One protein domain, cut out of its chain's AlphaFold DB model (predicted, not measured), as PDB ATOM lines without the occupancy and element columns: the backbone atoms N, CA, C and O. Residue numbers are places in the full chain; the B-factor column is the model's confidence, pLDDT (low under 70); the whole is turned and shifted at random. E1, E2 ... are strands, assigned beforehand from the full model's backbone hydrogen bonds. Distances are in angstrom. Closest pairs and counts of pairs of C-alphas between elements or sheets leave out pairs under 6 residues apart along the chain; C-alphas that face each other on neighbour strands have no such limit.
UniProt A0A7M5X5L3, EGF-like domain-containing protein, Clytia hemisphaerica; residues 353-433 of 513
ATOM      1  N   ALA A 353     -15.165  36.720  23.830       62.53
ATOM      2  CA  ALA A 353     -16.047  36.213  24.887       62.53
ATOM      3  C   ALA A 353     -16.645  37.350  25.751       62.53
ATOM      4  O   ALA A 353     -17.704  37.203  26.362       62.53
ATOM      5  N   CYS A 354     -16.022  38.532  25.713       65.81
ATOM      6  CA  CYS A 354     -16.529  39.773  26.297       65.81
ATOM      7  C   CYS A 354     -17.649  40.476  25.511       65.81
ATOM      8  O   CYS A 354     -18.200  41.455  26.003       65.81
ATOM      9  N   GLN A 355     -18.008  39.996  24.318       64.94
ATOM     10  CA  GLN A 355     -19.202  40.423  23.574       64.94
ATOM     11  C   GLN A 355     -20.436  39.566  23.925       64.94
ATOM     12  O   GLN A 355     -21.555  39.900  23.537       64.94
ATOM     13  N   ILE A 356     -20.231  38.462  24.656       63.84
ATOM     14  CA  ILE A 356     -21.280  37.541  25.117       63.84
ATOM     15  C   ILE A 356     -21.659  37.829  26.583       63.84
ATOM     16  O   ILE A 356     -22.814  37.661  26.956       63.84
ATOM     17  N   ILE A 357     -20.731  38.311  27.414       68.69
ATOM     18  CA  ILE A 357     -21.036  38.683  28.803       68.69
ATOM     19  C   ILE A 357     -21.574  40.117  28.911       68.69
ATOM     20  O   ILE A 357     -20.912  41.072  28.507       68.69
ATOM     21  N   ASP A 358     -22.734  40.258  29.555       70.00
ATOM     22  CA  ASP A 358     -23.306  41.542  29.966       70.00
ATOM     23  C   ASP A 358     -22.865  41.881  31.399       70.00
ATOM     24  O   ASP A 358     -23.400  41.356  32.376       70.00
ATOM     25  N   CYS A 359     -21.853  42.741  31.527       78.75
ATOM     26  CA  CYS A 359     -21.371  43.211  32.828       78.75
ATOM     27  C   CYS A 359     -22.252  44.322  33.422       78.75
ATOM     28  O   CYS A 359     -22.931  45.052  32.699       78.75
ATOM     29  N   GLN A 360     -22.201  44.484  34.745       82.31
ATOM     30  CA  GLN A 360     -22.988  45.476  35.474       82.31
ATOM     31  C   GLN A 360     -22.518  46.921  35.221       82.31
ATOM     32  O   GLN A 360     -21.464  47.195  34.638       82.31
ATOM     33  N   ILE A 361     -23.313  47.885  35.692       74.19
ATOM     34  CA  ILE A 361     -22.978  49.311  35.611       74.19
ATOM     35  C   ILE A 361     -21.649  49.567  36.350       74.19
ATOM     36  O   ILE A 361     -21.437  49.093  37.462       74.19
ATOM     37  N   HIS A 362     -20.755  50.333  35.716       81.56
ATOM     38  CA  HIS A 362     -19.368  50.590  36.141       81.56
ATOM     39  C   HIS A 362     -18.403  49.394  36.070       81.56
ATOM     40  O   HIS A 362     -17.250  49.527  36.481       81.56
ATOM     41  N   GLU A 363     -18.787  48.267  35.474       85.69
ATOM     42  CA  GLU A 363     -17.844  47.202  35.128       85.69
ATOM     43  C   GLU A 363     -17.226  47.390  33.724       85.69
ATOM     44  O   GLU A 363     -17.573  48.278  32.926       85.69
ATOM     45  N   LYS A 364     -16.230  46.552  33.441       82.25
ATOM     46  CA  LYS A 364     -15.717  46.227  32.110       82.25
ATOM     47  C   LYS A 364     -15.501  44.717  32.050       82.25
ATOM     48  O   LYS A 364     -15.068  44.125  33.039       82.25
ATOM     49  N   CYS A 365     -15.759  44.098  30.904       80.19
ATOM     50  CA  CYS A 365     -15.309  42.730  30.689       80.19
ATOM     51  C   CYS A 365     -13.818  42.726  30.325       80.19
ATOM     52  O   CYS A 365     -13.350  43.589  29.581       80.19
ATOM     53  N   ILE A 366     -13.085  41.750  30.852       77.75
ATOM     54  CA  ILE A 366     -11.731  41.392  30.431       77.75
ATOM     55  C   ILE A 366     -11.684  39.903  30.082       77.75
ATOM     56  O   ILE A 366     -12.389  39.095  30.687       77.75
ATOM     57  N   ILE A 367     -10.830  39.535  29.130       72.44
ATOM     58  CA  ILE A 367     -10.510  38.134  28.851       72.44
ATOM     59  C   ILE A 367      -9.364  37.717  29.770       72.44
ATOM     60  O   ILE A 367      -8.284  38.306  29.729       72.44
ATOM     61  N   VAL A 368      -9.592  36.697  30.593       70.81
ATOM     62  CA  VAL A 368      -8.575  36.099  31.461       70.81
ATOM     63  C   VAL A 368      -8.070  34.819  30.797       70.81
ATOM     64  O   VAL A 368      -8.854  33.990  30.333       70.81
ATOM     65  N   GLN A 369      -6.750  34.642  30.729       63.16
ATOM     66  CA  GLN A 369      -6.179  33.368  30.293       63.16
ATOM     67  C   GLN A 369      -6.354  32.332  31.409       63.16
ATOM     68  O   GLN A 369      -5.981  32.582  32.552       63.16
ATOM     69  N   SER A 370      -6.927  31.172  31.079       59.16
ATOM     70  CA  SER A 370      -6.975  30.031  31.996       59.16
ATOM     71  C   SER A 370      -5.623  29.319  32.015       59.16
ATOM     72  O   SER A 370      -5.157  28.843  30.978       59.16
ATOM     73  N   ASP A 371      -5.029  29.184  33.201       56.62
ATOM     74  CA  ASP A 371      -3.873  28.305  33.426       56.62
ATOM     75  C   ASP A 371      -4.264  26.817  33.444       56.62
ATOM     76  O   ASP A 371      -3.426  25.945  33.214       56.62
ATOM     77  N   VAL A 372      -5.551  26.519  33.665       54.97
ATOM     78  CA  VAL A 372      -6.108  25.161  33.647       54.97
ATOM     79  C   VAL A 372      -6.358  24.722  32.204       54.97
ATOM     80  O   VAL A 372      -6.917  25.475  31.405       54.97
ATOM     81  N   PHE A 373      -5.942  23.498  31.871       41.94
ATOM     82  CA  PHE A 373      -6.100  22.909  30.540       41.94
ATOM     83  C   PHE A 373      -7.508  22.291  30.371       41.94
ATOM     84  O   PHE A 373      -7.953  21.596  31.285       41.94
ATOM     85  N   PRO A 374      -8.198  22.471  29.226       49.97
ATOM     86  CA  PRO A 374      -7.789  23.243  28.052       49.97
ATOM     87  C   PRO A 374      -7.809  24.754  28.315       49.97
ATOM     88  O   PRO A 374      -8.744  25.271  28.922       49.97
ATOM     89  N   LYS A 375      -6.803  25.468  27.790       54.84
ATOM     90  CA  LYS A 375      -6.646  26.928  27.928       54.84
ATOM     91  C   LYS A 375      -7.682  27.721  27.106       54.84
ATOM     92  O   LYS A 375      -7.316  28.509  26.237       54.84
ATOM     93  N   LYS A 376      -8.981  27.512  27.350       57.28
ATOM     94  CA  LYS A 376     -10.046  28.383  26.831       57.28
ATOM     95  C   LYS A 376      -9.933  29.744  27.551       57.28
ATOM     96  O   LYS A 376      -9.913  29.755  28.784       57.28
ATOM     97  N   PRO A 377      -9.831  30.882  26.838       60.44
ATOM     98  CA  PRO A 377      -9.889  32.199  27.467       60.44
ATOM     99  C   PRO A 377     -11.274  32.409  28.086       60.44
ATOM    100  O   PRO A 377     -12.280  32.156  27.424       60.44
ATOM    101  N   THR A 378     -11.343  32.857  29.340       64.94
ATOM    102  CA  THR A 378     -12.617  33.057  30.044       64.94
ATOM    103  C   THR A 378     -12.926  34.548  30.204       64.94
ATOM    104  O   THR A 378     -12.081  35.309  30.682       64.94
ATOM    105  N   PRO A 379     -14.122  35.011  29.802       74.62
ATOM    106  CA  PRO A 379     -14.543  36.386  30.037       74.62
ATOM    107  C   PRO A 379     -14.871  36.592  31.520       74.62
ATOM    108  O   PRO A 379     -15.487  35.741  32.163       74.62
ATOM    109  N   LYS A 380     -14.470  37.738  32.069       80.62
ATOM    110  CA  LYS A 380     -14.701  38.108  33.467       80.62
ATOM    111  C   LYS A 380     -15.057  39.585  33.575       80.62
ATOM    112  O   LYS A 380     -14.309  40.438  33.099       80.62
ATOM    113  N   CYS A 381     -16.154  39.895  34.257       84.12
ATOM    114  CA  CYS A 381     -16.464  41.266  34.642       84.12
ATOM    115  C   CYS A 381     -15.577  41.720  35.803       84.12
ATOM    116  O   CYS A 381     -15.362  40.990  36.774       84.12
ATOM    117  N   VAL A 382     -15.039  42.932  35.686       84.06
ATOM    118  CA  VAL A 382     -14.274  43.606  36.735       84.06
ATOM    119  C   VAL A 382     -14.703  45.066  36.823       84.06
ATOM    120  O   VAL A 382     -14.926  45.719  35.803       84.06
ATOM    121  N   CYS A 383     -14.790  45.610  38.036       83.06
ATOM    122  CA  CYS A 383     -15.101  47.022  38.236       83.06
ATOM    123  C   CYS A 383     -14.069  47.916  37.540       83.06
ATOM    124  O   CYS A 383     -12.861  47.758  37.733       83.06
ATOM    125  N   ARG A 384     -14.543  48.880  36.745       80.69
ATOM    126  CA  ARG A 384     -13.718  49.746  35.892       80.69
ATOM    127  C   ARG A 384     -12.711  50.572  36.689       80.69
ATOM    128  O   ARG A 384     -11.601  50.773  36.202       80.69
ATOM    129  N   TYR A 385     -13.090  50.988  37.898       81.12
ATOM    130  CA  TYR A 385     -12.289  51.821  38.800       81.12
ATOM    131  C   TYR A 385     -12.046  51.180  40.179       81.12
ATOM    132  O   TYR A 385     -11.745  51.871  41.148       81.12
ATOM    133  N   GLY A 386     -12.144  49.849  40.269       76.31
ATOM    134  CA  GLY A 386     -12.019  49.113  41.530       76.31
ATOM    135  C   GLY A 386     -13.331  48.991  42.312       76.31
ATOM    136  O   GLY A 386     -14.392  49.435  41.868       76.31
ATOM    137  N   LYS A 387     -13.255  48.312  43.458       82.00
ATOM    138  CA  LYS A 387     -14.389  48.028  44.344       82.00
ATOM    139  C   LYS A 387     -14.457  49.000  45.519       82.00
ATOM    140  O   LYS A 387     -13.434  49.451  46.032       82.00
ATOM    141  N   LEU A 388     -15.673  49.267  45.968       80.56
ATOM    142  CA  LEU A 388     -15.978  49.902  47.243       80.56
ATOM    143  C   LEU A 388     -15.882  48.868  48.390       80.56
ATOM    144  O   LEU A 388     -15.872  47.660  48.127       80.56
ATOM    145  N   PRO A 389     -15.804  49.296  49.666       77.38
ATOM    146  CA  PRO A 389     -15.663  48.380  50.805       77.38
ATOM    147  C   PRO A 389     -16.870  47.453  51.034       77.38
ATOM    148  O   PRO A 389     -16.721  46.411  51.663       77.38
ATOM    149  N   ASP A 390     -18.043  47.823  50.516       80.88
ATOM    150  CA  ASP A 390     -19.277  47.024  50.508       80.88
ATOM    151  C   ASP A 390     -19.311  45.958  49.389       80.88
ATOM    152  O   ASP A 390     -20.223  45.135  49.336       80.88
ATOM    153  N   GLY A 391     -18.307  45.949  48.506       76.69
ATOM    154  CA  GLY A 391     -18.182  45.031  47.374       76.69
ATOM    155  C   GLY A 391     -18.724  45.559  46.041       76.69
ATOM    156  O   GLY A 391     -18.464  44.915  45.018       76.69
ATOM    157  N   GLY A 392     -19.411  46.709  46.027       82.44
ATOM    158  CA  GLY A 392     -19.899  47.365  44.809       82.44
ATOM    159  C   GLY A 392     -18.773  47.947  43.947       82.44
ATOM    160  O   GLY A 392     -17.628  48.054  44.387       82.44
ATOM    161  N   CYS A 393     -19.067  48.337  42.706       84.25
ATOM    162  CA  CYS A 393     -18.087  49.004  41.841       84.25
ATOM    163  C   CYS A 393     -18.039  50.516  42.087       84.25
ATOM    164  O   CYS A 393     -19.081  51.167  42.150       84.25
ATOM    165  N   ASP A 394     -16.833  51.084  42.167       81.44
ATOM    166  CA  ASP A 394     -16.659  52.532  42.295       81.44
ATOM    167  C   ASP A 394     -17.045  53.237  40.972       81.44
ATOM    168  O   ASP A 394     -16.466  52.918  39.927       81.44
ATOM    169  N   PRO A 395     -18.003  54.188  40.972       80.44
ATOM    170  CA  PRO A 395     -18.348  54.968  39.782       80.44
ATOM    171  C   PRO A 395     -17.256  55.963  39.357       80.44
ATOM    172  O   PRO A 395     -17.281  56.443  38.224       80.44
ATOM    173  N   LEU A 396     -16.306  56.292  40.240       79.94
ATOM    174  CA  LEU A 396     -15.278  57.311  40.012       79.94
ATOM    175  C   LEU A 396     -13.872  56.694  39.897       79.94
ATOM    176  O   LEU A 396     -13.576  55.737  40.611       79.94
ATOM    177  N   PRO A 397     -12.965  57.265  39.077       75.50
ATOM    178  CA  PRO A 397     -11.576  56.815  38.933       75.50
ATOM    179  C   PRO A 397     -10.720  57.168  40.167       75.50
ATOM    180  O   PRO A 397      -9.821  58.000  40.102       75.50
ATOM    181  N   ARG A 398     -11.029  56.560  41.320       74.94
ATOM    182  CA  ARG A 398     -10.305  56.739  42.596       74.94
ATOM    183  C   ARG A 398      -9.268  55.644  42.863       74.94
ATOM    184  O   ARG A 398      -8.373  55.828  43.690       74.94
ATOM    185  N   CYS A 399      -9.356  54.510  42.167       72.94
ATOM    186  CA  CYS A 399      -8.258  53.555  42.123       72.94
ATOM    187  C   CYS A 399      -7.193  54.000  41.111       72.94
ATOM    188  O   CYS A 399      -7.426  53.951  39.905       72.94
ATOM    189  N   ASN A 400      -6.002  54.327  41.616       72.12
ATOM    190  CA  ASN A 400      -4.819  54.670  40.817       72.12
ATOM    191  C   ASN A 400      -3.736  53.570  40.888       72.12
ATOM    192  O   ASN A 400      -2.547  53.861  40.789       72.12
ATOM    193  N   LEU A 401      -4.130  52.313  41.137       77.44
ATOM    194  CA  LEU A 401      -3.219  51.175  41.295       77.44
ATOM    195  C   LEU A 401      -3.463  50.118  40.214       77.44
ATOM    196  O   LEU A 401      -4.542  49.531  40.137       77.44
ATOM    197  N   GLU A 402      -2.427  49.817  39.434       78.06
ATOM    198  CA  GLU A 402      -2.416  48.693  38.494       78.06
ATOM    199  C   GLU A 402      -2.131  47.383  39.241       78.06
ATOM    200  O   GLU A 402      -0.999  46.908  39.326       78.06
ATOM    201  N   CYS A 403      -3.178  46.815  39.842       79.31
ATOM    202  CA  CYS A 403      -3.098  45.532  40.532       79.31
ATOM    203  C   CYS A 403      -2.844  44.381  39.539       79.31
ATOM    204  O   CYS A 403      -3.569  44.225  38.555       79.31
ATOM    205  N   GLN A 404      -1.832  43.559  39.812       77.69
ATOM    206  CA  GLN A 404      -1.388  42.444  38.971       77.69
ATOM    207  C   GLN A 404      -2.041  41.114  39.387       77.69
ATOM    208  O   GLN A 404      -2.749  41.037  40.390       77.69
ATOM    209  N   ASN A 405      -1.817  40.045  38.614       73.50
ATOM    210  CA  ASN A 405      -2.184  38.664  38.976       73.50
ATOM    211  C   ASN A 405      -3.663  38.472  39.391       73.50
ATOM    212  O   ASN A 405      -3.992  37.757  40.339       73.50
ATOM    213  N   ASN A 406      -4.577  39.128  38.661       68.12
ATOM    214  CA  ASN A 406      -6.028  39.154  38.911       68.12
ATOM    215  C   ASN A 406      -6.460  39.748  40.273       68.12
ATOM    216  O   ASN A 406      -7.613  39.565  40.682       68.12
ATOM    217  N   ALA A 407      -5.578  40.474  40.964       73.50
ATOM    218  CA  ALA A 407      -5.896  41.176  42.203       73.50
ATOM    219  C   ALA A 407      -6.918  42.307  41.995       73.50
ATOM    220  O   ALA A 407      -6.963  42.963  40.954       73.50
ATOM    221  N   SER A 408      -7.749  42.551  43.009       78.19
ATOM    222  CA  SER A 408      -8.803  43.572  42.965       78.19
ATOM    223  C   SER A 408      -8.374  44.833  43.702       78.19
ATOM    224  O   SER A 408      -8.043  44.775  44.884       78.19
ATOM    225  N   CYS A 409      -8.423  45.985  43.040       82.44
ATOM    226  CA  CYS A 409      -8.259  47.266  43.718       82.44
ATOM    227  C   CYS A 409      -9.499  47.590  44.557       82.44
ATOM    228  O   CYS A 409     -10.615  47.499  44.042       82.44
ATOM    229  N   ILE A 410      -9.311  47.992  45.814       81.56
ATOM    230  CA  ILE A 410     -10.368  48.495  46.697       81.56
ATOM    231  C   ILE A 410     -10.058  49.944  47.080       81.56
ATOM    232  O   ILE A 410      -8.913  50.267  47.410       81.56
ATOM    233  N   VAL A 411     -11.072  50.807  47.037       78.88
ATOM    234  CA  VAL A 411     -11.009  52.220  47.437       78.88
ATOM    235  C   VAL A 411     -11.572  52.368  48.853       78.88
ATOM    236  O   VAL A 411     -12.683  51.926  49.134       78.88
ATOM    237  N   SER A 412     -10.808  52.977  49.762       70.31
ATOM    238  CA  SER A 412     -11.250  53.247  51.135       70.31
ATOM    239  C   SER A 412     -12.043  54.556  51.246       70.31
ATOM    240  O   SER A 412     -11.965  55.439  50.388       70.31
ATOM    241  N   THR A 413     -12.754  54.727  52.361       65.44
ATOM    242  CA  THR A 413     -13.468  55.969  52.716       65.44
ATOM    243  C   THR A 413     -12.553  57.195  52.825       65.44
ATOM    244  O   THR A 413     -13.034  58.315  52.701       65.44
ATOM    245  N   ALA A 414     -11.240  57.002  52.995       64.94
ATOM    246  CA  ALA A 414     -10.231  58.063  53.066       64.94
ATOM    247  C   ALA A 414      -9.565  58.372  51.705       64.94
ATOM    248  O   ALA A 414      -8.460  58.911  51.671       64.94
ATOM    249  N   ALA A 415     -10.193  57.985  50.585       63.34
ATOM    250  CA  ALA A 415      -9.676  58.131  49.216       63.34
ATOM    251  C   ALA A 415      -8.314  57.447  48.947       63.34
ATOM    252  O   ALA A 415      -7.667  57.702  47.933       63.34
ATOM    253  N   THR A 416      -7.887  56.531  49.821       75.44
ATOM    254  CA  THR A 416      -6.707  55.685  49.608       75.44
ATOM    255  C   THR A 416      -7.120  54.354  48.985       75.44
ATOM    256  O   THR A 416      -8.062  53.710  49.447       75.44
ATOM    257  N   SER A 417      -6.418  53.926  47.936       80.38
ATOM    258  CA  SER A 417      -6.643  52.635  47.274       80.38
ATOM    259  C   SER A 417      -5.607  51.585  47.694       80.38
ATOM    260  O   SER A 417      -4.474  51.914  48.053       80.38
ATOM    261  N   LYS A 418      -5.995  50.304  47.661       85.50
ATOM    262  CA  LYS A 418      -5.123  49.150  47.938       85.50
ATOM    263  C   LYS A 418      -5.504  47.959  47.055       85.50
ATOM    264  O   LYS A 418      -6.685  47.681  46.877       85.50
ATOM    265  N   CYS A 419      -4.515  47.215  46.563       83.50
ATOM    266  CA  CYS A 419      -4.746  45.927  45.911       83.50
ATOM    267  C   CYS A 419      -5.010  44.818  46.943       83.50
ATOM    268  O   CYS A 419      -4.261  44.653  47.910       83.50
ATOM    269  N   VAL A 420      -6.073  44.044  46.728       83.75
ATOM    270  CA  VAL A 420      -6.369  42.800  47.442       83.75
ATOM    271  C   VAL A 420      -5.997  41.634  46.541       83.75
ATOM    272  O   VAL A 420      -6.587  41.439  45.475       83.75
ATOM    273  N   CYS A 421      -4.981  40.895  46.973       78.81
ATOM    274  CA  CYS A 421      -4.376  39.826  46.200       78.81
ATOM    275  C   CYS A 421      -5.257  38.580  46.156       78.81
ATOM    276  O   CYS A 421      -5.973  38.256  47.104       78.81
ATOM    277  N   THR A 422      -5.170  37.871  45.038       76.12
ATOM    278  CA  THR A 422      -5.623  36.487  44.908       76.12
ATOM    279  C   THR A 422      -4.773  35.572  45.797       76.12
ATOM    280  O   THR A 422      -3.665  35.932  46.211       76.12
ATOM    281  N   ALA A 423      -5.293  34.386  46.129       69.62
ATOM    282  CA  ALA A 423      -4.535  33.407  46.904       69.62
ATOM    283  C   ALA A 423      -3.194  33.101  46.211       69.62
ATOM    284  O   ALA A 423      -3.142  32.977  44.989       69.62
ATOM    285  N   ASN A 424      -2.132  32.981  47.009       79.38
ATOM    286  CA  ASN A 424      -0.734  32.818  46.587       79.38
ATOM    287  C   ASN A 424      -0.034  34.068  46.016       79.38
ATOM    288  O   ASN A 424       1.095  33.935  45.554       79.38
ATOM    289  N   PHE A 425      -0.607  35.275  46.103       81.25
ATOM    290  CA  PHE A 425       0.091  36.514  45.720       81.25
ATOM    291  C   PHE A 425       0.216  37.526  46.870       81.25
ATOM    292  O   PHE A 425      -0.657  37.639  47.732       81.25
ATOM    293  N   THR A 426       1.324  38.267  46.888       82.50
ATOM    294  CA  THR A 426       1.690  39.288  47.885       82.50
ATOM    295  C   THR A 426       2.383  40.484  47.215       82.50
ATOM    296  O   THR A 426       2.648  40.477  46.014       82.50
ATOM    297  N   GLY A 427       2.658  41.539  47.986       82.00
ATOM    298  CA  GLY A 427       3.189  42.811  47.481       82.00
ATOM    299  C   GLY A 427       2.150  43.935  47.531       82.00
ATOM    300  O   GLY A 427       1.024  43.730  47.988       82.00
ATOM    301  N   LYS A 428       2.528  45.147  47.111       82.25
ATOM    302  CA  LYS A 428       1.629  46.322  47.167       82.25
ATOM    303  C   LYS A 428       0.637  46.347  45.998       82.25
ATOM    304  O   LYS A 428      -0.469  46.865  46.145       82.25
ATOM    305  N   LEU A 429       1.045  45.778  44.867       84.12
ATOM    306  CA  LEU A 429       0.286  45.592  43.632       84.12
ATOM    307  C   LEU A 429      -0.045  44.110  43.369       84.12
ATOM    308  O   LEU A 429      -0.635  43.802  42.339       84.12
ATOM    309  N   CYS A 430       0.286  43.209  44.301       84.00
ATOM    310  CA  CYS A 430       0.168  41.750  44.172       84.00
ATOM    311  C   CYS A 430       1.118  41.139  43.123       84.00
ATOM    312  O   CYS A 430       0.807  40.146  42.469       84.00
ATOM    313  N   GLU A 431       2.283  41.763  42.982       85.06
ATOM    314  CA  GLU A 431       3.367  41.478  42.045       85.06
ATOM    315  C   GLU A 431       4.206  40.228  42.390       85.06
ATOM    316  O   GLU A 431       4.878  39.682  41.519       85.06
ATOM    317  N   SER A 432       4.182  39.760  43.644       83.25
ATOM    318  CA  SER A 432       5.021  38.654  44.138       83.25
ATOM    319  C   SER A 432       4.219  37.373  44.373       83.25
ATOM    320  O   SER A 432       3.103  37.433  44.879       83.25
ATOM    321  N   HIS A 433       4.795  36.202  44.082       78.75
ATOM    322  CA  HIS A 433       4.193  34.904  44.425       78.75
ATOM    323  C   HIS A 433       4.601  34.450  45.839       78.75
ATOM    324  O   HIS A 433       5.763  34.560  46.234       78.75
TER     325      HIS A 433
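AT A GLANCE: This is residues 353 to 433 of the 513 residues of the protein "EGF-like domain-containing protein" of Clytia hemisphaerica (UniProt A0A7M5X5L3). The printed part has little regular structure: two small strand hairpins, E1 with E2 and then E3 with E4, follow one another along the length, with loops between and after them. Their turns lie toward opposite ends. The 81 residues, with no named helix, are all strand by class, but under half are in named elements. Both two-stranded sheets are antiparallel; the whole is compact, radius of gyration of the C-alphas 13.4 A, spanning 43 by 32 by 18 A.

HOW THE PARTS SIT: E1, residues 363 to 368, and E2, residues 378 to 383, form a hairpin at 147 degrees; N 366 and O 380 are 2.9 A apart, within hydrogen-bond range. E3, residues 408 to 411, and E4, residues 417 to 420, form another at 150 degrees, with N 420 and O 408 at 2.8 A. E2 and E3 are near each other, their closest C-alphas 8.3 A apart. E1 is apart from E3 and E4.

IN THESE COORDINATES: E1 begins at C-alpha 363 (-17.844, 47.202, 35.128) and measures 14.9 A; E2 measures 16.4 A. E4 ends at C-alpha 420 (-6.369, 42.800, 47.442).

THE WHOLE: The farthest C-alphas, Pro 374 and Ala 414, are 42.9 A apart. The E2 to E3 link is long; the printed part has no cut. Residues 353 to 357 and 369 to 378 are among those with pLDDT under 70.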